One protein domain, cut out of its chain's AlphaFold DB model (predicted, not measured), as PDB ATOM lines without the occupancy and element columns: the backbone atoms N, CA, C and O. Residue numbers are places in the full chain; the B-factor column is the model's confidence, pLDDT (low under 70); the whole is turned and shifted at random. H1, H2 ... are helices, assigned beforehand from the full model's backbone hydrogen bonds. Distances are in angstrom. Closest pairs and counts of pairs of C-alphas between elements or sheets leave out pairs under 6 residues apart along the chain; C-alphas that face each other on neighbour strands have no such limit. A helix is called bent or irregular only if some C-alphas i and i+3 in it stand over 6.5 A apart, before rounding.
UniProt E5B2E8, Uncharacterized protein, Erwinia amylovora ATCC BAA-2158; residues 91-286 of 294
ATOM      1  N   ASN A  91      42.528  14.513  42.190       71.00
ATOM      2  CA  ASN A  91      43.082  15.552  43.058       71.00
ATOM      3  C   ASN A  91      43.862  16.645  42.298       71.00
ATOM      4  O   ASN A  91      44.145  17.695  42.859       71.00
ATOM      5  N   LYS A  92      44.227  16.410  41.029       78.19
ATOM      6  CA  LYS A  92      44.886  17.391  40.147       78.19
ATOM      7  C   LYS A  92      43.946  18.077  39.159       78.19
ATOM      8  O   LYS A  92      44.408  18.855  38.329       78.19
ATOM      9  N   ILE A  93      42.667  17.736  39.197       82.62
ATOM     10  CA  ILE A  93      41.626  18.316  38.355       82.62
ATOM     11  C   ILE A  93      40.772  19.174  39.280       82.62
ATOM     12  O   ILE A  93      40.423  18.705  40.359       82.62
ATOM     13  N   SER A  94      40.458  20.409  38.893       87.19
ATOM     14  CA  SER A  94      39.619  21.271  39.727       87.19
ATOM     15  C   SER A  94      38.197  20.714  39.840       87.19
ATOM     16  O   SER A  94      37.735  19.955  38.979       87.19
ATOM     17  N   ALA A  95      37.480  21.102  40.895       89.31
ATOM     18  CA  ALA A  95      36.067  20.762  41.035       89.31
ATOM     19  C   ALA A  95      35.238  21.239  39.828       89.31
ATOM     20  O   ALA A  95      34.415  20.476  39.333       89.31
ATOM     21  N   GLU A  96      35.503  22.439  39.297       89.75
ATOM     22  CA  GLU A  96      34.791  22.995  38.134       89.75
ATOM     23  C   GLU A  96      34.946  22.126  36.880       89.75
ATOM     24  O   GLU A  96      33.979  21.886  36.149       89.75
ATOM     25  N   THR A  97      36.154  21.615  36.633       89.62
ATOM     26  CA  THR A  97      36.403  20.734  35.492       89.62
ATOM     27  C   THR A  97      35.702  19.389  35.682       89.62
ATOM     28  O   THR A  97      35.087  18.877  34.745       89.62
ATOM     29  N   VAL A  98      35.735  18.819  36.894       90.75
ATOM     30  CA  VAL A  98      35.011  17.573  37.200       90.75
ATOM     31  C   VAL A  98      33.504  17.763  37.008       90.75
ATOM     32  O   VAL A  98      32.873  16.933  36.355       90.75
ATOM     33  N   GLU A  99      32.933  18.861  37.507       92.50
ATOM     34  CA  GLU A  99      31.521  19.227  37.332       92.50
ATOM     35  C   GLU A  99      31.147  19.348  35.847       92.50
ATOM     36  O   GLU A  99      30.147  18.773  35.411       92.50
ATOM     37  N   SER A 100      31.980  20.020  35.049       91.50
ATOM     38  CA  SER A 100      31.757  20.212  33.609       91.50
ATOM     39  C   SER A 100      31.804  18.895  32.827       91.50
ATOM     40  O   SER A 100      30.934  18.633  31.995       91.50
ATOM     41  N   ILE A 101      32.768  18.021  33.135       92.19
ATOM     42  CA  ILE A 101      32.873  16.684  32.532       92.19
ATOM     43  C   ILE A 101      31.678  15.809  32.938       92.19
ATOM     44  O   ILE A 101      31.106  15.116  32.093       92.19
ATOM     45  N   CYS A 102      31.269  15.849  34.210       93.94
ATOM     46  CA  CYS A 102      30.099  15.119  34.702       93.94
ATOM     47  C   CYS A 102      28.817  15.584  34.003       93.94
ATOM     48  O   CYS A 102      28.035  14.753  33.545       93.94
ATOM     49  N   LYS A 103      28.640  16.898  33.838       92.56
ATOM     50  CA  LYS A 103      27.509  17.472  33.105       92.56
ATOM     51  C   LYS A 103      27.485  17.015  31.647       92.56
ATOM     52  O   LYS A 103      26.471  16.489  31.206       92.56
ATOM     53  N   ALA A 104      28.603  17.127  30.928       91.31
ATOM     54  CA  ALA A 104      28.696  16.673  29.537       91.31
ATOM     55  C   ALA A 104      28.402  15.169  29.390       91.31
ATOM     56  O   ALA A 104      27.781  14.733  28.422       91.31
ATOM     57  N   THR A 105      28.818  14.375  30.379       92.75
ATOM     58  CA  THR A 105      28.524  12.940  30.443       92.75
ATOM     59  C   THR A 105      27.024  12.688  30.594       92.75
ATOM     60  O   THR A 105      26.474  11.880  29.850       92.75
ATOM     61  N   ILE A 106      26.345  13.399  31.500       91.44
ATOM     62  CA  ILE A 106      24.886  13.311  31.687       91.44
ATOM     63  C   ILE A 106      24.141  13.765  30.429       91.44
ATOM     64  O   ILE A 106      23.254  13.059  29.957       91.44
ATOM     65  N   ASP A 107      24.545  14.888  29.834       89.75
ATOM     66  CA  ASP A 107      23.943  15.411  28.604       89.75
ATOM     67  C   ASP A 107      24.042  14.414  27.442       89.75
ATOM     68  O   ASP A 107      23.159  14.373  26.582       89.75
ATOM     69  N   LYS A 108      25.106  13.603  27.409       90.00
ATOM     70  CA  LYS A 108      25.256  12.515  26.444       90.00
ATOM     71  C   LYS A 108      24.414  11.291  26.809       90.00
ATOM     72  O   LYS A 108      23.707  10.796  25.941       90.00
ATOM     73  N   MET A 109      24.406  10.856  28.073       88.00
ATOM     74  CA  MET A 109      23.542   9.755  28.541       88.00
ATOM     75  C   MET A 109      22.054  10.010  28.264       88.00
ATOM     76  O   MET A 109      21.327   9.088  27.925       88.00
ATOM     77  N   ASN A 110      21.604  11.265  28.336       85.44
ATOM     78  CA  ASN A 110      20.219  11.638  28.026       85.44
ATOM     79  C   ASN A 110      19.855  11.500  26.535       85.44
ATOM     80  O   ASN A 110      18.682  11.605  26.182       85.44
ATOM     81  N   LYS A 111      20.840  11.326  25.647       85.12
ATOM     82  CA  LYS A 111      20.644  11.210  24.191       85.12
ATOM     83  C   LYS A 111      20.819   9.783  23.678       85.12
ATOM     84  O   LYS A 111      20.313   9.474  22.602       85.12
ATOM     85  N   GLU A 112      21.542   8.936  24.404       79.12
ATOM     86  CA  GLU A 112      21.852   7.566  23.998       79.12
ATOM     87  C   GLU A 112      21.804   6.593  25.183       79.12
ATOM     88  O   GLU A 112      22.400   6.830  26.234       79.12
ATOM     89  N   THR A 113      21.147   5.446  24.992       69.88
ATOM     90  CA  THR A 113      21.213   4.331  25.945       69.88
ATOM     91  C   THR A 113      22.563   3.635  25.816       69.88
ATOM     92  O   THR A 113      22.963   3.236  24.721       69.88
ATOM     93  N   ILE A 114      23.265   3.438  26.936       75.50
ATOM     94  CA  ILE A 114      24.613   2.849  26.940       75.50
ATOM     95  C   ILE A 114      24.642   1.622  27.841       75.50
ATOM     96  O   ILE A 114      24.947   1.723  29.033       75.50
ATOM     97  N   PRO A 115      24.353   0.435  27.285       71.44
ATOM     98  CA  PRO A 115      24.415  -0.804  28.038       71.44
ATOM     99  C   PRO A 115      25.813  -1.025  28.630       71.44
ATOM    100  O   PRO A 115      26.812  -1.138  27.920       71.44
ATOM    101  N   GLY A 116      25.885  -1.125  29.955       72.38
ATOM    102  CA  GLY A 116      27.092  -1.557  30.659       72.38
ATOM    103  C   GLY A 116      28.130  -0.499  30.977       72.38
ATOM    104  O   GLY A 116      29.259  -0.865  31.335       72.38
ATOM    105  N   MET A 117      27.743   0.777  30.969       80.25
ATOM    106  CA  MET A 117      28.499   1.801  31.685       80.25
ATOM    107  C   MET A 117      28.729   1.346  33.141       80.25
ATOM    108  O   MET A 117      27.876   0.700  33.751       80.25
ATOM    109  N   PHE A 118      29.927   1.597  33.672       84.12
ATOM    110  CA  PHE A 118      30.407   1.150  34.994       84.12
ATOM    111  C   PHE A 118      30.631  -0.355  35.197       84.12
ATOM    112  O   PHE A 118      31.387  -0.708  36.103       84.12
ATOM    113  N   ARG A 119      30.089  -1.252  34.365       77.38
ATOM    114  CA  ARG A 119      30.396  -2.692  34.459       77.38
ATOM    115  C   ARG A 119      31.721  -3.038  33.791       77.38
ATOM    116  O   ARG A 119      32.513  -3.791  34.352       77.38
ATOM    117  N   ALA A 120      31.957  -2.512  32.592       66.12
ATOM    118  CA  ALA A 120      33.150  -2.864  31.840       66.12
ATOM    119  C   ALA A 120      34.412  -2.296  32.507       66.12
ATOM    120  O   ALA A 120      34.460  -1.141  32.940       66.12
ATOM    121  N   SER A 121      35.446  -3.129  32.579       64.12
ATOM    122  CA  SER A 121      36.795  -2.683  32.899       64.12
ATOM    123  C   SER A 121      37.483  -2.249  31.615       64.12
ATOM    124  O   SER A 121      37.514  -2.981  30.628       64.12
ATOM    125  N   THR A 122      38.057  -1.060  31.636       60.44
ATOM    126  CA  THR A 122      38.996  -0.590  30.622       60.44
ATOM    127  C   THR A 122      40.412  -1.033  30.978       60.44
ATOM    128  O   THR A 122      40.739  -1.236  32.150       60.44
ATOM    129  N   LEU A 123      41.273  -1.163  29.967       67.81
ATOM    130  CA  LEU A 123      42.706  -1.356  30.189       67.81
ATOM    131  C   LEU A 123      43.266  -0.191  31.017       67.81
ATOM    132  O   LEU A 123      42.918   0.969  30.791       67.81
ATOM    133  N   GLU A 124      44.173  -0.483  31.943       64.38
ATOM    134  CA  GLU A 124      44.781   0.528  32.817       64.38
ATOM    135  C   GLU A 124      45.518   1.627  32.026       64.38
ATOM    136  O   GLU A 124      45.516   2.796  32.413       64.38
ATOM    137  N   SER A 125      46.101   1.273  30.877       63.81
ATOM    138  CA  SER A 125      46.689   2.220  29.920       63.81
ATOM    139  C   SER A 125      45.661   3.217  29.378       63.81
ATOM    140  O   SER A 125      45.957   4.406  29.275       63.81
ATOM    141  N   ASN A 126      44.438   2.757  29.098       70.25
ATOM    142  CA  ASN A 126      43.351   3.606  28.615       70.25
ATOM    143  C   ASN A 126      42.875   4.546  29.722       70.25
ATOM    144  O   ASN A 126      42.648   5.720  29.451       70.25
ATOM    145  N   ASN A 127      42.803   4.077  30.971       70.38
ATOM    146  CA  ASN A 127      42.486   4.952  32.101       70.38
ATOM    147  C   ASN A 127      43.538   6.046  32.261       70.38
ATOM    148  O   ASN A 127      43.183   7.215  32.292       70.38
ATOM    149  N   ARG A 128      44.832   5.707  32.256       71.25
ATOM    150  CA  ARG A 128      45.905   6.714  32.328       71.25
ATOM    151  C   ARG A 128      45.847   7.734  31.187       71.25
ATOM    152  O   ARG A 128      46.060   8.921  31.425       71.25
ATOM    153  N   MET A 129      45.519   7.294  29.972       79.12
ATOM    154  CA  MET A 129      45.316   8.188  28.830       79.12
ATOM    155  C   MET A 129      44.135   9.142  29.056       79.12
ATOM    156  O   MET A 129      44.289  10.348  28.873       79.12
ATOM    157  N   LEU A 130      42.978   8.630  29.487       80.19
ATOM    158  CA  LEU A 130      41.782   9.439  29.752       80.19
ATOM    159  C   LEU A 130      42.034  10.471  30.857       80.19
ATOM    160  O   LEU A 130      41.691  11.632  30.684       80.19
ATOM    161  N   MET A 131      42.741  10.082  31.920       75.81
ATOM    162  CA  MET A 131      43.163  10.979  33.006       75.81
ATOM    163  C   MET A 131      44.088  12.104  32.533       75.81
ATOM    164  O   MET A 131      44.095  13.199  33.094       75.81
ATOM    165  N   SER A 132      44.918  11.839  31.522       78.12
ATOM    166  CA  SER A 132      45.743  12.883  30.914       78.12
ATOM    167  C   SER A 132      44.894  13.829  30.066       78.12
ATOM    168  O   SER A 132      45.096  15.040  30.127       78.12
ATOM    169  N   LYS A 133      43.949  13.285  29.288       79.19
ATOM    170  CA  LYS A 133      43.044  14.064  28.433       79.19
ATOM    171  C   LYS A 133      42.100  14.947  29.245       79.19
ATOM    172  O   LYS A 133      41.906  16.101  28.888       79.19
ATOM    173  N   SER A 134      41.603  14.457  30.380       80.38
ATOM    174  CA  SER A 134      40.674  15.184  31.251       80.38
ATOM    175  C   SER A 134      41.264  16.447  31.890       80.38
ATOM    176  O   SER A 134      40.528  17.208  32.506       80.38
ATOM    177  N   ARG A 135      42.577  16.694  31.762       80.50
ATOM    178  CA  ARG A 135      43.208  17.961  32.180       80.50
ATOM    179  C   ARG A 135      42.948  19.110  31.209       80.50
ATOM    180  O   ARG A 135      43.085  20.263  31.597       80.50
ATOM    181  N   ASN A 136      42.606  18.802  29.959       84.31
ATOM    182  CA  ASN A 136      42.099  19.771  28.998       84.31
ATOM    183  C   ASN A 136      40.588  19.572  28.885       84.31
ATOM    184  O   ASN A 136      40.112  18.777  28.073       84.31
ATOM    185  N   GLU A 137      39.846  20.272  29.742       85.50
ATOM    186  CA  GLU A 137      38.401  20.088  29.878       85.50
ATOM    187  C   GLU A 137      37.659  20.299  28.556       85.50
ATOM    188  O   GLU A 137      36.817  19.483  28.193       85.50
ATOM    189  N   VAL A 138      38.029  21.330  27.789       87.00
ATOM    190  CA  VAL A 138      37.353  21.692  26.539       87.00
ATOM    191  C   VAL A 138      37.533  20.591  25.503       87.00
ATOM    192  O   VAL A 138      36.562  20.134  24.903       87.00
ATOM    193  N   GLN A 139      38.771  20.124  25.314       88.06
ATOM    194  CA  GLN A 139      39.045  19.033  24.384       88.06
ATOM    195  C   GLN A 139      38.326  17.753  24.815       88.06
ATOM    196  O   GLN A 139      37.694  17.100  23.990       88.06
ATOM    197  N   PHE A 140      38.391  17.403  26.099       89.38
ATOM    198  CA  PHE A 140      37.807  16.161  26.589       89.38
ATOM    199  C   PHE A 140      36.275  16.160  26.515       89.38
ATOM    200  O   PHE A 140      35.686  15.164  26.105       89.38
ATOM    201  N   ILE A 141      35.621  17.283  26.830       88.88
ATOM    202  CA  ILE A 141      34.168  17.457  26.669       88.88
ATOM    203  C   ILE A 141      33.769  17.326  25.194       88.88
ATOM    204  O   ILE A 141      32.784  16.653  24.890       88.88
ATOM    205  N   ASN A 142      34.547  17.905  24.276       87.62
ATOM    206  CA  ASN A 142      34.298  17.760  22.842       87.62
ATOM    207  C   ASN A 142      34.441  16.303  22.380       87.62
ATOM    208  O   ASN A 142      33.588  15.828  21.640       87.62
ATOM    209  N   GLU A 143      35.461  15.581  22.856       88.12
ATOM    210  CA  GLU A 143      35.667  14.157  22.550       88.12
ATOM    211  C   GLU A 143      34.560  13.257  23.135       88.12
ATOM    212  O   GLU A 143      34.177  12.251  22.529       88.12
ATOM    213  N   ILE A 144      34.000  13.618  24.298       87.62
ATOM    214  CA  ILE A 144      32.781  12.987  24.817       87.62
ATOM    215  C   ILE A 144      31.629  13.270  23.851       87.62
ATOM    216  O   ILE A 144      30.963  12.335  23.419       87.62
ATOM    217  N   GLY A 145      31.400  14.529  23.473       85.00
ATOM    218  CA  GLY A 145      30.307  14.926  22.583       85.00
ATOM    219  C   GLY A 145      30.362  14.279  21.193       85.00
ATOM    220  O   GLY A 145      29.323  13.861  20.686       85.00
ATOM    221  N   SER A 146      31.553  14.148  20.602       85.69
ATOM    222  CA  SER A 146      31.767  13.561  19.269       85.69
ATOM    223  C   SER A 146      31.681  12.034  19.241       85.69
ATOM    224  O   SER A 146      31.418  11.460  18.187       85.69
ATOM    225  N   GLY A 147      31.888  11.364  20.382       81.81
ATOM    226  CA  GLY A 147      31.964   9.899  20.446       81.81
ATOM    227  C   GLY A 147      33.371   9.320  20.346       81.81
ATOM    228  O   GLY A 147      33.515   8.108  20.490       81.81
ATOM    229  N   ASP A 148      34.397  10.160  20.206       81.50
ATOM    230  CA  ASP A 148      35.803   9.731  20.227       81.50
ATOM    231  C   ASP A 148      36.197   9.111  21.578       81.50
ATOM    232  O   ASP A 148      37.071   8.243  21.653       81.50
ATOM    233  N   VAL A 149      35.523   9.531  22.653       83.19
ATOM    234  CA  VAL A 149      35.560   8.879  23.964       83.19
ATOM    235  C   VAL A 149      34.191   8.266  24.260       83.19
ATOM    236  O   VAL A 149      33.171   8.952  24.362       83.19
ATOM    237  N   SER A 150      34.168   6.942  24.430       85.25
ATOM    238  CA  SER A 150      32.943   6.212  24.775       85.25
ATOM    239  C   SER A 150      32.534   6.457  26.229       85.25
ATOM    240  O   SER A 150      33.379   6.551  27.120       85.25
ATOM    241  N   LEU A 151      31.232   6.465  26.524       86.62
ATOM    242  CA  LEU A 151      30.777   6.607  27.912       86.62
ATOM    243  C   LEU A 151      31.134   5.404  28.796       86.62
ATOM    244  O   LEU A 151      31.268   5.556  30.007       86.62
ATOM    245  N   ILE A 152      31.419   4.236  28.212       85.31
ATOM    246  CA  ILE A 152      32.012   3.103  28.939       85.31
ATOM    247  C   ILE A 152      33.395   3.477  29.499       85.31
ATOM    248  O   ILE A 152      33.693   3.206  30.666       85.31
ATOM    249  N   GLN A 153      34.228   4.128  28.684       85.44
ATOM    250  CA  GLN A 153      35.541   4.619  29.099       85.44
ATOM    251  C   GLN A 153      35.429   5.705  30.170       85.44
ATOM    252  O   GLN A 153      36.135   5.642  31.178       85.44
ATOM    253  N   VAL A 154      34.505   6.653  29.991       88.12
ATOM    254  CA  VAL A 154      34.227   7.695  30.991       88.12
ATOM    255  C   VAL A 154      33.760   7.077  32.310       88.12
ATOM    256  O   VAL A 154      34.277   7.427  33.367       88.12
ATOM    257  N   GLY A 155      32.851   6.100  32.267       89.00
ATOM    258  CA  GLY A 155      32.359   5.420  33.462       89.00
ATOM    259  C   GLY A 155      33.465   4.680  34.221       89.00
ATOM    260  O   GLY A 155      33.526   4.739  35.449       89.00
ATOM    261  N   ALA A 156      34.389   4.023  33.514       85.56
ATOM    262  CA  ALA A 156      35.548   3.396  34.146       85.56
ATOM    263  C   ALA A 156      36.488   4.423  34.803       85.56
ATOM    264  O   ALA A 156      36.945   4.199  35.926       85.56
ATOM    265  N   MET A 157      36.722   5.562  34.145       87.69
ATOM    266  CA  MET A 157      37.500   6.674  34.696       87.69
ATOM    267  C   MET A 157      36.843   7.252  35.958       87.69
ATOM    268  O   MET A 157      37.516   7.408  36.973       87.69
ATOM    269  N   MET A 158      35.529   7.493  35.937       90.88
ATOM    270  CA  MET A 158      34.778   8.037  37.076       90.88
ATOM    271  C   MET A 158      34.753   7.095  38.288       90.88
ATOM    272  O   MET A 158      34.818   7.566  39.422       90.88
ATOM    273  N   LYS A 159      34.743   5.766  38.087       89.19
ATOM    274  CA  LYS A 159      34.982   4.811  39.189       89.19
ATOM    275  C   LYS A 159      36.370   4.988  39.794       89.19
ATOM    276  O   LYS A 159      36.507   4.999  41.011       89.19
ATOM    277  N   GLY A 160      37.386   5.149  38.945       86.00
ATOM    278  CA  GLY A 160      38.755   5.424  39.380       86.00
ATOM    279  C   GLY A 160      38.860   6.721  40.181       86.00
ATOM    280  O   GLY A 160      39.447   6.719  41.258       86.00
ATOM    281  N   TRP A 161      38.228   7.793  39.702       89.06
ATOM    282  CA  TRP A 161      38.109   9.067  40.414       89.06
ATOM    283  C   TRP A 161      37.446   8.910  41.773       89.06
ATOM    284  O   TRP A 161      37.975   9.395  42.763       89.06
ATOM    285  N   CYS A 162      36.321   8.202  41.831       89.75
ATOM    286  CA  CYS A 162      35.628   7.940  43.080       89.75
ATOM    287  C   CYS A 162      36.507   7.148  44.057       89.75
ATOM    288  O   CYS A 162      36.644   7.547  45.207       89.75
ATOM    289  N   LYS A 163      37.174   6.086  43.593       87.25
ATOM    290  CA  LYS A 163      38.080   5.286  44.423       87.25
ATOM    291  C   LYS A 163      39.264   6.099  44.942       87.25
ATOM    292  O   LYS A 163      39.659   5.939  46.090       87.25
ATOM    293  N   GLU A 164      39.849   6.949  44.104       86.12
ATOM    294  CA  GLU A 164      40.942   7.827  44.517       86.12
ATOM    295  C   GLU A 164      40.463   8.877  45.512       86.12
ATOM    296  O   GLU A 164      41.132   9.093  46.519       86.12
ATOM    297  N   LEU A 165      39.297   9.478  45.254       87.75
ATOM    298  CA  LEU A 165      38.662  10.389  46.187       87.75
ATOM    299  C   LEU A 165      38.492   9.664  47.517       87.75
ATOM    300  O   LEU A 165      39.022  10.130  48.503       87.75
ATOM    301  N   MET A 166      37.899   8.475  47.563       86.19
ATOM    302  CA  MET A 166      37.675   7.730  48.806       86.19
ATOM    303  C   MET A 166      38.936   7.076  49.406       86.19
ATOM    304  O   MET A 166      38.861   6.487  50.482       86.19
ATOM    305  N   SER A 167      40.102   7.171  48.763       84.38
ATOM    306  CA  SER A 167      41.330   6.515  49.227       84.38
ATOM    307  C   SER A 167      41.746   7.012  50.614       84.38
ATOM    308  O   SER A 167      41.850   8.213  50.853       84.38
ATOM    309  N   GLY A 168      41.968   6.086  51.551       80.56
ATOM    310  CA  GLY A 168      42.272   6.406  52.954       80.56
ATOM    311  C   GLY A 168      41.074   6.895  53.781       80.56
ATOM    312  O   GLY A 168      41.219   7.117  54.977       80.56
ATOM    313  N   ARG A 169      39.893   7.022  53.165       85.44
ATOM    314  CA  ARG A 169      38.629   7.425  53.799       85.44
ATOM    315  C   ARG A 169      37.447   6.576  53.327       85.44
ATOM    316  O   ARG A 169      36.311   7.039  53.322       85.44
ATOM    317  N   MET A 170      37.711   5.336  52.919       88.50
ATOM    318  CA  MET A 170      36.660   4.382  52.581       88.50
ATOM    319  C   MET A 170      35.823   4.080  53.825       88.50
ATOM    320  O   MET A 170      36.306   4.144  54.957       88.50
ATOM    321  N   TYR A 171      34.559   3.764  53.599       86.62
ATOM    322  CA  TYR A 171      33.653   3.335  54.647       86.62
ATOM    323  C   TYR A 171      33.957   1.900  55.061       86.62
ATOM    324  O   TYR A 171      34.027   0.997  54.226       86.62
ATOM    325  N   THR A 172      34.089   1.692  56.360       88.69
ATOM    326  CA  THR A 172      34.073   0.366  56.975       88.69
ATOM    327  C   THR A 172      32.693  -0.274  56.814       88.69
ATOM    328  O   THR A 172      31.680   0.397  56.601       88.69
ATOM    329  N   MET A 173      32.618  -1.593  56.961       87.38
ATOM    330  CA  MET A 173      31.351  -2.325  57.000       87.38
ATOM    331  C   MET A 173      30.533  -2.008  58.257       87.38
ATOM    332  O   MET A 173      29.329  -2.264  58.280       87.38
ATOM    333  N   GLY A 174      31.178  -1.512  59.318       85.44
ATOM    334  CA  GLY A 174      30.499  -0.935  60.480       85.44
ATOM    335  C   GLY A 174      29.748   0.333  60.090       85.44
ATOM    336  O   GLY A 174      28.525   0.364  60.178       85.44
ATOM    337  N   GLU A 175      30.465   1.308  59.530       88.81
ATOM    338  CA  GLU A 175      29.872   2.570  59.071       88.81
ATOM    339  C   GLU A 175      28.813   2.346  57.979       88.81
ATOM    340  O   GLU A 175      27.772   2.995  57.982       88.81
ATOM    341  N   ALA A 176      29.012   1.377  57.076       88.38
ATOM    342  CA  ALA A 176      28.000   1.006  56.085       88.38
ATOM    343  C   ALA A 176      26.676   0.582  56.745       88.38
ATOM    344  O   ALA A 176      25.603   0.991  56.304       88.38
ATOM    345  N   ARG A 177      26.739  -0.213  57.821       87.50
ATOM    346  CA  ARG A 177      25.553  -0.621  58.588       87.50
ATOM    347  C   ARG A 177      24.912   0.554  59.317       87.50
ATOM    348  O   ARG A 177      23.687   0.608  59.383       87.50
ATOM    349  N   ASP A 178      25.704   1.498  59.810       86.75
ATOM    350  CA  ASP A 178      25.181   2.704  60.456       86.75
ATOM    351  C   ASP A 178      24.424   3.595  59.457       86.75
ATOM    352  O   ASP A 178      23.339   4.088  59.767       86.75
ATOM    353  N   LEU A 179      24.930   3.721  58.222       86.19
ATOM    354  CA  LEU A 179      24.241   4.431  57.136       86.19
ATOM    355  C   LEU A 179      22.911   3.757  56.753       86.19
ATOM    356  O   LEU A 179      21.926   4.451  56.493       86.19
ATOM    357  N   ILE A 180      22.867   2.419  56.743       86.19
ATOM    358  CA  ILE A 180      21.649   1.642  56.450       86.19
ATOM    359  C   ILE A 180      20.599   1.817  57.553       86.19
ATOM    360  O   ILE A 180      19.428   2.021  57.252       86.19
ATOM    361  N   ASN A 181      21.013   1.739  58.819       83.19
ATOM    362  CA  ASN A 181      20.106   1.718  59.973       83.19
ATOM    363  C   ASN A 181      19.708   3.115  60.477       83.19
ATOM    364  O   ASN A 181      19.014   3.235  61.490       83.19
ATOM    365  N   CYS A 182      20.167   4.181  59.820       78.00
ATOM    366  CA  CYS A 182      19.805   5.540  60.188       78.00
ATOM    367  C   CYS A 182      18.295   5.773  60.000       78.00
ATOM    368  O   CYS A 182      17.720   5.350  59.003       78.00
ATOM    369  N   ASN A 183      17.655   6.468  60.946       70.88
ATOM    370  CA  ASN A 183      16.222   6.770  60.906       70.88
ATOM    371  C   ASN A 183      15.842   7.501  59.604       70.88
ATOM    372  O   ASN A 183      16.309   8.620  59.385       70.88
ATOM    373  N   ASP A 184      14.946   6.907  58.810       68.19
ATOM    374  CA  ASP A 184      14.469   7.404  57.510       68.19
ATOM    375  C   ASP A 184      14.083   8.894  57.512       68.19
ATOM    376  O   ASP A 184      14.325   9.602  56.534       68.19
ATOM    377  N   GLN A 185      13.540   9.413  58.621       62.31
ATOM    378  CA  GLN A 185      13.124  10.816  58.740       62.31
ATOM    379  C   GLN A 185      14.303  11.807  58.726       62.31
ATOM    380  O   GLN A 185      14.146  12.957  58.314       62.31
ATOM    381  N   TYR A 186      15.488  11.372  59.161       66.31
ATOM    382  CA  TYR A 186      16.704  12.193  59.250       66.31
ATOM    383  C   TYR A 186      17.855  11.661  58.397       66.31
ATOM    384  O   TYR A 186      18.885  12.331  58.277       66.31
ATOM    385  N   GLN A 187      17.667  10.496  57.776       76.31
ATOM    386  CA  GLN A 187      18.676   9.754  57.034       76.31
ATOM    387  C   GLN A 187      19.382  10.632  55.996       76.31
ATOM    388  O   GLN A 187      20.604  10.628  55.926       76.31
ATOM    389  N   TYR A 188      18.649  11.481  55.269       80.94
ATOM    390  CA  TYR A 188      19.231  12.427  54.310       80.94
ATOM    391  C   TYR A 188      20.277  13.363  54.937       80.94
ATOM    392  O   TYR A 188      21.406  13.451  54.454       80.94
ATOM    393  N   ASN A 189      19.907  14.071  56.011       81.88
ATOM    394  CA  ASN A 189      20.782  15.059  56.646       81.88
ATOM    395  C   ASN A 189      21.972  14.377  57.321       81.88
ATOM    396  O   ASN A 189      23.087  14.891  57.255       81.88
ATOM    397  N   VAL A 190      21.742  13.216  57.938       84.38
ATOM    398  CA  VAL A 190      22.802  12.426  58.571       84.38
ATOM    399  C   VAL A 190      23.814  11.966  57.529       84.38
ATOM    400  O   VAL A 190      24.995  12.251  57.684       84.38
ATOM    401  N   ILE A 191      23.360  11.355  56.431       87.25
ATOM    402  CA  ILE A 191      24.239  10.873  55.358       87.25
ATOM    403  C   ILE A 191      25.021  12.024  54.717       87.25
ATOM    404  O   ILE A 191      26.217  11.893  54.475       87.25
ATOM    405  N   LYS A 192      24.381  13.170  54.454       86.88
ATOM    406  CA  LYS A 192      25.081  14.332  53.886       86.88
ATOM    407  C   LYS A 192      26.147  14.889  54.819       86.88
ATOM    408  O   LYS A 192      27.245  15.203  54.365       86.88
ATOM    409  N   ASN A 193      25.833  15.012  56.107       86.25
ATOM    410  CA  ASN A 193      26.791  15.483  57.102       86.25
ATOM    411  C   ASN A 193      27.943  14.493  57.281       86.25
ATOM    412  O   ASN A 193      29.085  14.921  57.417       86.25
ATOM    413  N   ASP A 194      27.652  13.195  57.240       88.25
ATOM    414  CA  ASP A 194      28.648  12.134  57.329       88.25
ATOM    415  C   ASP A 194      29.607  12.156  56.128       88.25
ATOM    416  O   ASP A 194      30.817  12.266  56.312       88.25
ATOM    417  N   ILE A 195      29.083  12.194  54.899       87.81
ATOM    418  CA  ILE A 195      29.900  12.320  53.681       87.81
ATOM    419  C   ILE A 195      30.726  13.608  53.710       87.81
ATOM    420  O   ILE A 195      31.915  13.585  53.385       87.81
ATOM    421  N   LYS A 196      30.129  14.730  54.132       85.69
ATOM    422  CA  LYS A 196      30.851  15.995  54.293       85.69
ATOM    423  C   LYS A 196      31.997  15.839  55.290       85.69
ATOM    424  O   LYS A 196      33.120  16.197  54.959       85.69
ATOM    425  N   ALA A 197      31.757  15.265  56.466       84.75
ATOM    426  CA  ALA A 197      32.801  15.027  57.460       84.75
ATOM    427  C   ALA A 197      33.905  14.091  56.931       84.75
ATOM    428  O   ALA A 197      35.088  14.338  57.160       84.75
ATOM    429  N   LYS A 198      33.532  13.057  56.165       87.19
ATOM    430  CA  LYS A 198      34.454  12.085  55.562       87.19
ATOM    431  C   LYS A 198      35.358  12.725  54.502       87.19
ATOM    432  O   LYS A 198      36.553  12.442  54.447       87.19
ATOM    433  N   LEU A 199      34.796  13.587  53.654       84.69
ATOM    434  CA  LEU A 199      35.512  14.254  52.561       84.69
ATOM    435  C   LEU A 199      36.214  15.545  52.990       84.69
ATOM    436  O   LEU A 199      37.093  16.033  52.284       84.69
ATOM    437  N   ASN A 200      35.836  16.097  54.137       79.56
ATOM    438  CA  ASN A 200      36.305  17.381  54.626       79.56
ATOM    439  C   ASN A 200      36.455  17.363  56.154       79.56
ATOM    440  O   ASN A 200      35.655  17.972  56.874       79.56
ATOM    441  N   PRO A 201      37.491  16.681  56.663       66.25
ATOM    442  CA  PRO A 201      37.724  16.565  58.100       66.25
ATOM    443  C   PRO A 201      37.992  17.921  58.773       66.25
ATOM    444  O   PRO A 201      37.767  18.069  59.970       66.25
ATOM    445  N   GLU A 202      38.421  18.930  58.009       71.44
ATOM    446  CA  GLU A 202      38.649  20.298  58.490       71.44
ATOM    447  C   GLU A 202      37.361  21.147  58.544       71.44
ATOM    448  O   GLU A 202      37.391  22.298  58.971       71.44
ATOM    449  N   ASN A 203      36.216  20.581  58.138       60.78
ATOM    450  CA  ASN A 203      34.888  21.199  58.164       60.78
ATOM    451  C   ASN A 203      34.816  22.580  57.474       60.78
ATOM    452  O   ASN A 203      34.109  23.491  57.911       60.78
ATOM    453  N   THR A 204      35.539  22.736  56.366       60.69
ATOM    454  CA  THR A 204      35.520  23.945  55.530       60.69
ATOM    455  C   THR A 204      34.277  23.983  54.627       60.69
ATOM    456  O   THR A 204      34.000  23.053  53.880       60.69
ATOM    457  N   THR A 205      33.453  25.025  54.656       57.50
ATOM    458  CA  THR A 205      32.263  25.053  53.782       57.50
ATOM    459  C   THR A 205      32.660  25.000  52.298       57.50
ATOM    460  O   THR A 205      33.387  25.874  51.838       57.50
ATOM    461  N   GLY A 206      32.145  24.013  51.551       59.75
ATOM    462  CA  GLY A 206      32.346  23.900  50.102       59.75
ATOM    463  C   GLY A 206      33.712  23.347  49.696       59.75
ATOM    464  O   GLY A 206      34.324  23.884  48.772       59.75
ATOM    465  N   SER A 207      34.199  22.303  50.376       81.12
ATOM    466  CA  SER A 207      35.488  21.706  50.020       81.12
ATOM    467  C   SER A 207      35.485  21.191  48.576       81.12
ATOM    468  O   SER A 207      34.470  20.732  48.042       81.12
ATOM    469  N   GLU A 208      36.647  21.266  47.932       87.62
ATOM    470  CA  GLU A 208      36.822  20.830  46.545       87.62
ATOM    471  C   GLU A 208      36.452  19.345  46.365       87.62
ATOM    472  O   GLU A 208      35.807  18.966  45.388       87.62
ATOM    473  N   ASP A 209      36.789  18.518  47.354       88.56
ATOM    474  CA  ASP A 209      36.477  17.090  47.390       88.56
ATOM    475  C   ASP A 209      34.977  16.808  47.530       88.56
ATOM    476  O   ASP A 209      34.459  15.905  46.870       88.56
ATOM    477  N   GLU A 210      34.259  17.593  48.343       87.56
ATOM    478  CA  GLU A 210      32.801  17.489  48.474       87.56
ATOM    479  C   GLU A 210      32.126  17.794  47.130       87.56
ATOM    480  O   GLU A 210      31.287  17.020  46.664       87.56
ATOM    481  N   ARG A 211      32.549  18.867  46.452       89.75
ATOM    482  CA  ARG A 211      32.035  19.232  45.120       89.75
ATOM    483  C   ARG A 211      32.291  18.144  44.077       89.75
ATOM    484  O   ARG A 211      31.378  17.759  43.345       89.75
ATOM    485  N   LYS A 212      33.503  17.580  44.056       91.38
ATOM    486  CA  LYS A 212      33.868  16.452  43.182       91.38
ATOM    487  C   LYS A 212      32.998  15.220  43.436       91.38
ATOM    488  O   LYS A 212      32.525  14.607  42.479       91.38
ATOM    489  N   ALA A 213      32.756  14.866  44.700       91.25
ATOM    490  CA  ALA A 213      31.876  13.753  45.052       91.25
ATOM    491  C   ALA A 213      30.440  13.986  44.571       91.25
ATOM    492  O   ALA A 213      29.859  13.110  43.935       91.25
ATOM    493  N   VAL A 214      29.887  15.178  44.813       90.50
ATOM    494  CA  VAL A 214      28.528  15.542  44.381       90.50
ATOM    495  C   VAL A 214      28.378  15.455  42.859       90.50
ATOM    496  O   VAL A 214      27.385  14.909  42.366       90.50
ATOM    497  N   ALA A 215      29.371  15.930  42.102       92.31
ATOM    498  CA  ALA A 215      29.382  15.808  40.646       92.31
ATOM    499  C   ALA A 215      29.362  14.334  40.198       92.31
ATOM    500  O   ALA A 215      28.543  13.952  39.361       92.31
ATOM    501  N   LEU A 216      30.191  13.483  40.812       94.06
ATOM    502  CA  LEU A 216      30.223  12.042  40.534       94.06
ATOM    503  C   LEU A 216      28.892  11.354  40.876       94.06
ATOM    504  O   LEU A 216      28.375  10.577  40.071       94.06
ATOM    505  N   PHE A 217      28.299  11.666  42.033       93.88
ATOM    506  CA  PHE A 217      27.005  11.109  42.448       93.88
ATOM    507  C   PHE A 217      25.887  11.490  41.485       93.88
ATOM    508  O   PHE A 217      24.983  10.688  41.263       93.88
ATOM    509  N   SER A 218      25.965  12.675  40.876       92.50
ATOM    510  CA  SER A 218      24.999  13.112  39.868       92.50
ATOM    511  C   SER A 218      25.035  12.211  38.630       92.50
ATOM    512  O   SER A 218      23.982  11.804  38.142       92.50
ATOM    513  N   VAL A 219      26.225  11.811  38.167       93.56
ATOM    514  CA  VAL A 219      26.359  10.859  37.049       93.56
ATOM    515  C   VAL A 219      25.857   9.471  37.451       93.56
ATOM    516  O   VAL A 219      25.128   8.836  36.689       93.56
ATOM    517  N   PHE A 220      26.206   9.000  38.654       93.88
ATOM    518  CA  PHE A 220      25.764   7.691  39.146       93.88
ATOM    519  C   PHE A 220      24.243   7.616  39.292       93.88
ATOM    520  O   PHE A 220      23.654   6.616  38.889       93.88
ATOM    521  N   ASN A 221      23.601   8.667  39.808       92.38
ATOM    522  CA  ASN A 221      22.143   8.755  39.886       92.38
ATOM    523  C   ASN A 221      21.492   8.823  38.500       92.38
ATOM    524  O   ASN A 221      20.536   8.093  38.263       92.38
ATOM    525  N   ALA A 222      22.025   9.620  37.569       90.94
ATOM    526  CA  ALA A 222      21.484   9.694  36.210       90.94
ATOM    527  C   ALA A 222      21.519   8.326  35.503       90.94
ATOM    528  O   ALA A 222      20.524   7.891  34.932       90.94
ATOM    529  N   TYR A 223      22.636   7.599  35.598       89.81
ATOM    530  CA  TYR A 223      22.723   6.263  35.005       89.81
ATOM    531  C   TYR A 223      21.886   5.220  35.761       89.81
ATOM    532  O   TYR A 223      21.322   4.312  35.152       89.81
ATOM    533  N   ARG A 224      21.760   5.350  37.087       89.81
ATOM    534  CA  ARG A 224      20.860   4.521  37.898       89.81
ATOM    535  C   ARG A 224      19.409   4.655  37.444       89.81
ATOM    536  O   ARG A 224      18.709   3.649  37.415       89.81
ATOM    537  N   ASP A 225      18.979   5.856  37.073       87.75
ATOM    538  CA  ASP A 225      17.623   6.112  36.586       87.75
ATOM    539  C   ASP A 225      17.359   5.395  35.263       87.75
ATOM    540  O   ASP A 225      16.354   4.697  35.149       87.75
ATOM    541  N   ILE A 226      18.326   5.443  34.342       85.44
ATOM    542  CA  ILE A 226      18.299   4.663  33.098       85.44
ATOM    543  C   ILE A 226      18.208   3.161  33.407       85.44
ATOM    544  O   ILE A 226      17.389   2.462  32.822       85.44
ATOM    545  N   CYS A 227      19.005   2.643  34.350       84.06
ATOM    546  CA  CYS A 227      18.943   1.226  34.729       84.06
ATOM    547  C   CYS A 227      17.578   0.808  35.298       84.06
ATOM    548  O   CYS A 227      17.147  -0.317  35.057       84.06
ATOM    549  N   ILE A 228      16.919   1.675  36.072       83.81
ATOM    550  CA  ILE A 228      15.591   1.398  36.636       83.81
ATOM    551  C   ILE A 228      14.538   1.398  35.522       83.81
ATOM    552  O   ILE A 228      13.720   0.481  35.455       83.81
ATOM    553  N   GLU A 229      14.573   2.387  34.628       80.44
ATOM    554  CA  GLU A 229      13.655   2.477  33.488       80.44
ATOM    555  C   GLU A 229      13.803   1.267  32.547       80.44
ATOM    556  O   GLU A 229      12.829   0.592  32.213       80.44
ATOM    557  N   GLU A 230      15.032   0.899  32.197       73.62
ATOM    558  CA  GLU A 230      15.324  -0.250  31.335       73.62
ATOM    559  C   GLU A 230      14.946  -1.603  31.972       73.62
ATOM    560  O   GLU A 230      14.492  -2.515  31.272       73.62
ATOM    561  N   GLU A 231      15.075  -1.747  33.297       69.06
ATOM    562  CA  GLU A 231      14.642  -2.944  34.031       69.06
ATOM    563  C   GLU A 231      13.120  -3.131  33.960       69.06
ATOM    564  O   GLU A 231      12.648  -4.257  33.756       69.06
ATOM    565  N   THR A 232      12.353  -2.035  34.040       62.25
ATOM    566  CA  THR A 232      10.890  -2.079  33.859       62.25
ATOM    567  C   THR A 232      10.476  -2.469  32.442       62.25
ATOM    568  O   THR A 232       9.432  -3.093  32.264       62.25
ATOM    569  N   ASN A 233      11.322  -2.196  31.447       59.62
ATOM    570  CA  ASN A 233      11.078  -2.566  30.054       59.62
ATOM    571  C   ASN A 233      11.522  -4.010  29.720       59.62
ATOM    572  O   ASN A 233      11.229  -4.501  28.631       59.62
ATOM    573  N   HIS A 234      12.192  -4.721  30.642       55.19
ATOM    574  CA  HIS A 234      12.688  -6.105  30.494       55.19
ATOM    575  C   HIS A 234      13.656  -6.350  29.316       55.19
ATOM    576  O   HIS A 234      13.885  -7.501  28.928       55.19
ATOM    577  N   VAL A 235      14.240  -5.296  28.736       52.72
ATOM    578  CA  VAL A 235      15.032  -5.392  27.496       52.72
ATOM    579  C   VAL A 235      16.518  -5.642  27.762       52.72
ATOM    580  O   VAL A 235      17.206  -6.206  26.908       52.72
ATOM    581  N   THR A 236      17.042  -5.285  28.939       57.88
ATOM    582  CA  THR A 236      18.494  -5.284  29.167       57.88
ATOM    583  C   THR A 236      18.932  -6.060  30.417       57.88
ATOM    584  O   THR A 236      18.246  -6.075  31.436       57.88
ATOM    585  N   PRO A 237      20.119  -6.702  30.390       58.03
ATOM    586  CA  PRO A 237      20.709  -7.361  31.559       58.03
ATOM    587  C   PRO A 237      21.316  -6.365  32.569       58.03
ATOM    588  O   PRO A 237      22.109  -6.767  33.420       58.03
ATOM    589  N   TYR A 238      21.016  -5.069  32.443       67.94
ATOM    590  CA  TYR A 238      21.637  -3.986  33.197       67.94
ATOM    591  C   TYR A 238      20.603  -3.318  34.096       67.94
ATOM    592  O   TYR A 238      19.852  -2.460  33.656       67.94
ATOM    593  N   ASN A 239      20.598  -3.722  35.363       77.38
ATOM    594  CA  ASN A 239      19.687  -3.208  36.378       77.38
ATOM    595  C   ASN A 239      20.407  -2.444  37.493       77.38
ATOM    596  O   ASN A 239      21.637  -2.486  37.610       77.38
ATOM    597  N   GLU A 240      19.616  -1.780  38.343       86.62
ATOM    598  CA  GLU A 240      20.095  -1.017  39.503       86.62
ATOM    599  C   GLU A 240      21.068  -1.846  40.351       86.62
ATOM    600  O   GLU A 240      22.135  -1.365  40.734       86.62
ATOM    601  N   LYS A 241      20.737  -3.120  40.589       85.94
ATOM    602  CA  LYS A 241      21.578  -4.028  41.370       85.94
ATOM    603  C   LYS A 241      22.983  -4.153  40.781       85.94
ATOM    604  O   LYS A 241      23.963  -3.961  41.490       85.94
ATOM    605  N   THR A 242      23.084  -4.415  39.480       83.44
ATOM    606  CA  THR A 242      24.378  -4.563  38.797       83.44
ATOM    607  C   THR A 242      25.219  -3.289  38.894       83.44
ATOM    608  O   THR A 242      26.434  -3.368  39.089       83.44
ATOM    609  N   LEU A 243      24.590  -2.116  38.786       87.31
ATOM    610  CA  LEU A 243      25.265  -0.831  38.965       87.31
ATOM    611  C   LEU A 243      25.830  -0.689  40.385       87.31
ATOM    612  O   LEU A 243      27.015  -0.387  40.540       87.31
ATOM    613  N   LEU A 244      25.009  -0.943  41.408       89.88
ATOM    614  CA  LEU A 244      25.417  -0.834  42.809       89.88
ATOM    615  C   LEU A 244      26.567  -1.793  43.137       89.88
ATOM    616  O   LEU A 244      27.542  -1.356  43.745       89.88
ATOM    617  N   THR A 245      26.526  -3.040  42.652       86.69
ATOM    618  CA  THR A 245      27.626  -4.009  42.809       86.69
ATOM    619  C   THR A 245      28.936  -3.500  42.197       86.69
ATOM    620  O   THR A 245      30.017  -3.735  42.734       86.69
ATOM    621  N   CYS A 246      28.874  -2.795  41.061       87.12
ATOM    622  CA  CYS A 246      30.070  -2.272  40.391       87.12
ATOM    623  C   CYS A 246      30.638  -1.011  41.058       87.12
ATOM    624  O   CYS A 246      31.838  -0.736  40.934       87.12
ATOM    625  N   LEU A 247      29.782  -0.217  41.704       90.19
ATOM    626  CA  LEU A 247      30.150   1.065  42.295       90.19
ATOM    627  C   LEU A 247      30.548   0.948  43.767       90.19
ATOM    628  O   LEU A 247      31.505   1.609  44.166       90.19
ATOM    629  N   SER A 248      29.877   0.105  44.557       90.81
ATOM    630  CA  SER A 248      30.072   0.026  46.010       90.81
ATOM    631  C   SER A 248      31.521  -0.255  46.452       90.81
ATOM    632  O   SER A 248      31.969   0.397  47.398       90.81
ATOM    633  N   PRO A 249      32.349  -1.053  45.741       86.81
ATOM    634  CA  PRO A 249      33.746  -1.265  46.134       86.81
ATOM    635  C   PRO A 249      34.642  -0.023  45.993       86.81
ATOM    636  O   PRO A 249      35.794  -0.049  46.413       86.81
ATOM    637  N   ASN A 250      34.156   1.057  45.370       88.44
ATOM    638  CA  ASN A 250      34.883   2.327  45.271       88.44
ATOM    639  C   ASN A 250      34.622   3.241  46.483       88.44
ATOM    640  O   ASN A 250      35.297   4.254  46.628       88.44
ATOM    641  N   PHE A 251      33.676   2.869  47.350       88.06
ATOM    642  CA  PHE A 251      33.269   3.616  48.543       88.06
ATOM    643  C   PHE A 251      33.544   2.864  49.839       88.06
ATOM    644  O   PHE A 251      33.872   3.482  50.848       88.06
ATOM    645  N   PHE A 252      33.395   1.541  49.804       89.25
ATOM    646  CA  PHE A 252      33.335   0.685  50.978       89.25
ATOM    647  C   PHE A 252      34.465  -0.346  50.976       89.25
ATOM    648  O   PHE A 252      34.732  -0.978  49.948       89.25
ATOM    649  N   ASP A 253      35.106  -0.555  52.124       85.50
ATOM    650  CA  ASP A 253      36.109  -1.606  52.304       85.50
ATOM    651  C   ASP A 253      35.430  -2.971  52.478       85.50
ATOM    652  O   ASP A 253      35.279  -3.513  53.570       85.50
ATOM    653  N   THR A 254      34.986  -3.539  51.359       78.50
ATOM    654  CA  THR A 254      34.326  -4.857  51.328       78.50
ATOM    655  C   THR A 254      35.223  -6.010  51.795       78.50
ATOM    656  O   THR A 254      34.714  -7.107  52.047       78.50
ATOM    657  N   MET A 255      36.534  -5.774  51.938       77.12
ATOM    658  CA  MET A 255      37.509  -6.765  52.394       77.12
ATOM    659  C   MET A 255      37.752  -6.723  53.908       77.12
ATOM    660  O   MET A 255      38.476  -7.569  54.440       77.12
ATOM    661  N   GLU A 256      37.135  -5.778  54.617       72.25
ATOM    662  CA  GLU A 256      37.305  -5.621  56.054       72.25
ATOM    663  C   GLU A 256      36.895  -6.888  56.825       72.25
ATOM    664  O   GLU A 256      35.800  -7.442  56.664       72.25
ATOM    665  N   GLY A 257      37.787  -7.344  57.709       64.25
ATOM    666  CA  GLY A 257      37.520  -8.448  58.630       64.25
ATOM    667  C   GLY A 257      37.362  -9.817  57.962       64.25
ATOM    668  O   GLY A 257      36.831 -10.734  58.604       64.25
ATOM    669  N   LEU A 258      37.785  -9.962  56.703       68.12
ATOM    670  CA  LEU A 258      37.835 -11.248  56.019       68.12
ATOM    671  C   LEU A 258      39.023 -12.078  56.509       68.12
ATOM    672  O   LEU A 258      40.162 -11.620  56.531       68.12
ATOM    673  N   ASP A 259      38.734 -13.326  56.857       65.00
ATOM    674  CA  ASP A 259      39.724 -14.374  57.065       65.00
ATOM    675  C   ASP A 259      39.379 -15.557  56.149       65.00
ATOM    676  O   ASP A 259      38.225 -15.751  55.755       65.00
ATOM    677  N   VAL A 260      40.375 -16.374  55.809       59.34
ATOM    678  CA  VAL A 260      40.241 -17.548  54.929       59.34
ATOM    679  C   VAL A 260      39.114 -18.476  55.409       59.34
ATOM    680  O   VAL A 260      38.428 -19.096  54.599       59.34
ATOM    681  N   SER A 261      38.871 -18.506  56.721       61.16
ATOM    682  CA  SER A 261      37.840 -19.303  57.391       61.16
ATOM    683  C   SER A 261      36.389 -18.846  57.152       61.16
ATOM    684  O   SER A 261      35.474 -19.651  57.316       61.16
ATOM    685  N   ASN A 262      36.144 -17.589  56.755       57.97
ATOM    686  CA  ASN A 262      34.794 -17.009  56.637       57.97
ATOM    687  C   ASN A 262      34.528 -16.282  55.304       57.97
ATOM    688  O   ASN A 262      33.485 -15.645  55.136       57.97
ATOM    689  N   LEU A 263      35.442 -16.422  54.340       60.22
ATOM    690  CA  LEU A 263      35.484 -15.637  53.106       60.22
ATOM    691  C   LEU A 263      34.166 -15.660  52.304       60.22
ATOM    692  O   LEU A 263      33.674 -14.621  51.886       60.22
ATOM    693  N   ASN A 264      33.561 -16.834  52.089       57.31
ATOM    694  CA  ASN A 264      32.424 -16.962  51.164       57.31
ATOM    695  C   ASN A 264      31.108 -16.368  51.689       57.31
ATOM    696  O   ASN A 264      30.328 -15.848  50.893       57.31
ATOM    697  N   THR A 265      30.840 -16.464  52.991       63.25
ATOM    698  CA  THR A 265      29.637 -15.891  53.617       63.25
ATOM    699  C   THR A 265      29.830 -14.405  53.886       63.25
ATOM    700  O   THR A 265      28.996 -13.591  53.501       63.25
ATOM    701  N   LYS A 266      30.985 -14.030  54.442       70.06
ATOM    702  CA  LYS A 266      31.243 -12.665  54.906       70.06
ATOM    703  C   LYS A 266      31.464 -11.670  53.759       70.06
ATOM    704  O   LYS A 266      31.020 -10.533  53.862       70.06
ATOM    705  N   VAL A 267      32.048 -12.097  52.630       73.44
ATOM    706  CA  VAL A 267      32.134 -11.261  51.410       73.44
ATOM    707  C   VAL A 267      30.745 -10.957  50.852       73.44
ATOM    708  O   VAL A 267      30.481  -9.825  50.465       73.44
ATOM    709  N   GLY A 268      29.854 -11.954  50.808       74.62
ATOM    710  CA  GLY A 268      28.492 -11.766  50.302       74.62
ATOM    711  C   GLY A 268      27.716 -10.742  51.128       74.62
ATOM    712  O   GLY A 268      27.108  -9.832  50.568       74.62
ATOM    713  N   ASP A 269      27.807 -10.847  52.454       79.88
ATOM    714  CA  ASP A 269      27.164  -9.912  53.375       79.88
ATOM    715  C   ASP A 269      27.777  -8.507  53.287       79.88
ATOM    716  O   ASP A 269      27.044  -7.519  53.228       79.88
ATOM    717  N   ASN A 270      29.107  -8.401  53.199       82.06
ATOM    718  CA  ASN A 270      29.802  -7.124  53.026       82.06
ATOM    719  C   ASN A 270      29.393  -6.420  51.725       82.06
ATOM    720  O   ASN A 270      29.109  -5.224  51.736       82.06
ATOM    721  N   VAL A 271      29.314  -7.153  50.610       83.06
ATOM    722  CA  VAL A 271      28.879  -6.599  49.319       83.06
ATOM    723  C   VAL A 271      27.423  -6.145  49.387       83.06
ATOM    724  O   VAL A 271      27.128  -5.025  48.979       83.06
ATOM    725  N   ASN A 272      26.527  -6.952  49.965       85.56
ATOM    726  CA  ASN A 272      25.121  -6.573  50.132       85.56
ATOM    727  C   ASN A 272      24.967  -5.306  50.992       85.56
ATOM    728  O   ASN A 272      24.216  -4.402  50.626       85.56
ATOM    729  N   ASN A 273      25.695  -5.208  52.108       88.38
ATOM    730  CA  ASN A 273      25.680  -4.018  52.960       88.38
ATOM    731  C   ASN A 273      26.243  -2.799  52.215       88.38
ATOM    732  O   ASN A 273      25.649  -1.726  52.241       88.38
ATOM    733  N   ALA A 274      27.349  -2.957  51.489       89.69
ATOM    734  CA  ALA A 274      27.928  -1.882  50.692       89.69
ATOM    735  C   ALA A 274      26.972  -1.398  49.581       89.69
ATOM    736  O   ALA A 274      26.877  -0.199  49.326       89.69
ATOM    737  N   GLU A 275      26.230  -2.303  48.937       91.62
ATOM    738  CA  GLU A 275      25.198  -1.958  47.948       91.62
ATOM    739  C   GLU A 275      24.051  -1.151  48.569       91.62
ATOM    740  O   GLU A 275      23.652  -0.122  48.018       91.62
ATOM    741  N   GLN A 276      23.532  -1.584  49.723       91.50
ATOM    742  CA  GLN A 276      22.447  -0.886  50.420       91.50
ATOM    743  C   GLN A 276      22.884   0.486  50.941       91.50
ATOM    744  O   GLN A 276      22.173   1.473  50.745       91.50
ATOM    745  N   ALA A 277      24.074   0.571  51.535       91.50
ATOM    746  CA  ALA A 277      24.637   1.831  52.001       91.50
ATOM    747  C   ALA A 277      24.893   2.797  50.832       91.50
ATOM    748  O   ALA A 277      24.531   3.971  50.911       91.50
ATOM    749  N   LEU A 278      25.424   2.309  49.701       94.00
ATOM    750  CA  LEU A 278      25.575   3.130  48.498       94.00
ATOM    751  C   LEU A 278      24.222   3.633  47.984       94.00
ATOM    752  O   LEU A 278      24.103   4.797  47.608       94.00
ATOM    753  N   LYS A 279      23.192   2.783  47.983       92.44
ATOM    754  CA  LYS A 279      21.835   3.183  47.591       92.44
ATOM    755  C   LYS A 279      21.302   4.305  48.485       92.44
ATOM    756  O   LYS A 279      20.720   5.258  47.964       92.44
ATOM    757  N   ALA A 280      21.537   4.231  49.796       90.50
ATOM    758  CA  ALA A 280      21.166   5.280  50.742       90.50
ATOM    759  C   ALA A 280      21.905   6.601  50.452       90.50
ATOM    760  O   ALA A 280      21.263   7.649  50.365       90.50
ATOM    761  N   ILE A 281      23.220   6.549  50.192       91.25
ATOM    762  CA  ILE A 281      24.015   7.713  49.759       91.25
ATOM    763  C   ILE A 281      23.429   8.320  48.484       91.25
ATOM    764  O   ILE A 281      23.103   9.504  48.444       91.25
ATOM    765  N   LEU A 282      23.230   7.515  47.443       91.69
ATOM    766  CA  LEU A 282      22.710   7.995  46.166       91.69
ATOM    767  C   LEU A 282      21.316   8.625  46.310       91.69
ATOM    768  O   LEU A 282      21.075   9.687  45.737       91.69
ATOM    769  N   ASN A 283      20.429   8.052  47.130       89.06
ATOM    770  CA  ASN A 283      19.127   8.648  47.449       89.06
ATOM    771  C   ASN A 283      19.264  10.001  48.170       89.06
ATOM    772  O   ASN A 283      18.570  10.957  47.812       89.06
ATOM    773  N   ALA A 284      20.185  10.108  49.133       88.00
ATOM    774  CA  ALA A 284      20.454  11.357  49.840       88.00
ATOM    775  C   ALA A 284      20.989  12.458  48.909       88.00
ATOM    776  O   ALA A 284      20.748  13.636  49.131       88.00
ATOM    777  N   TYR A 285      21.668  12.111  47.818       85.06
ATOM    778  CA  TYR A 285      22.128  13.093  46.830       85.06
ATOM    779  C   TYR A 285      21.199  13.247  45.619       85.06
ATOM    780  O   TYR A 285      21.469  14.069  44.747       85.06
ATOM    781  N   ARG A 286      20.081  12.514  45.581       78.00
ATOM    782  CA  ARG A 286      19.037  12.641  44.556       78.00
ATOM    783  C   ARG A 286      17.971  13.670  44.926       78.00
ATOM    784  O   ARG A 286      17.433  14.340  44.049       78.00
TER     785      ARG A 286
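AT A GLANCE: This is residues 91 to 286 of the 294 residues of an uncharacterized protein of Erwinia amylovora ATCC BAA-2158 (UniProt E5B2E8). A long helix, H7, runs through the middle of this domain; H1 lies side by side with it and H3 beyond H1, H4 crosses it with H2 packed across H4, and H8 folds back along its residues 224 to 231. On the other side the long H9 crosses H8, reaches H7 with its last residues, 282 to 286, and has H5 and H6 packed on it. The printed part has 196 residues with nine named helices, H1 to H9 in chain order, and no named strand: all helix. It is compact and rounded, with a radius of gyration of the C-alphas of 16.8 A and spans of 47 by 44 by 37 A.

HOW THE PARTS SIT: Begin at the hub, H7, residues 208 to 232, which touches five helices. H1, residues 95 to 109, touches it at a shallow tilt of 11 degrees, the same way; their closest C-alphas are Glu 99 and Ala 215, 5.2 A. H3, residues 137 to 146, touches H1, closest at C-alphas 137 and 97, 6.0 A. H4, residues 151 to 165, touches residues 209 to 216 of H7 alone, closest at C-alphas 158 and 216, 7.0 A. H2, residues 124 to 133, is about perpendicular to H4 at 87 degrees and touches its residues 153 to 157 alone, closest at C-alphas 127 and 157, 5.9 A. H8, residues 240 to 250, forms a helical hairpin with H7, closest at C-alphas 240 and 227, 5.4 A. H1, H4, H7 and H8 are an up and down bundle, each running against the one before it; H1 and H4 only just touch, with 3 pairs of C-alphas within 8 A. H9, residues 263 to 286, touches H8, closest at C-alphas 275 and 244, 5.3 A. H5, residues 173 to 181, touches H9 at C-alphas 176 and 277, 5.4 A; H6, residues 187 to 199, touches H9 at C-alphas 188 and 284, 4.8 A, the closest of each pair. Every O i to N i+4 pair is within hydrogen-bond range in H1 to H7, but 5 of 7 in H8 and 19 of 20 in H9.

IN THESE COORDINATES: Find C-alpha 95 at (36.067, 20.762, 41.035), where H1 begins its 20.8 A; H4 is 20.3 A long. H7 runs 36.9 A from C-alpha 208 at (36.822, 20.830, 46.545). H8 is only just irregular: C-alphas 246 and 249 are 6.9 A apart. H9 runs 33.8 A to C-alpha 286 at (19.037, 12.641, 44.556).

THE WHOLE: The C-alphas farthest apart, of Val 138 and Ser 261, are 51.3 A apart. The printed part has no cut; its long links are residues 110 to 123 and 251 to 262. Mean pLDDT of the printed part is 81.6, with 32 residues under 70, among them 231 to 238 and 257 to 265.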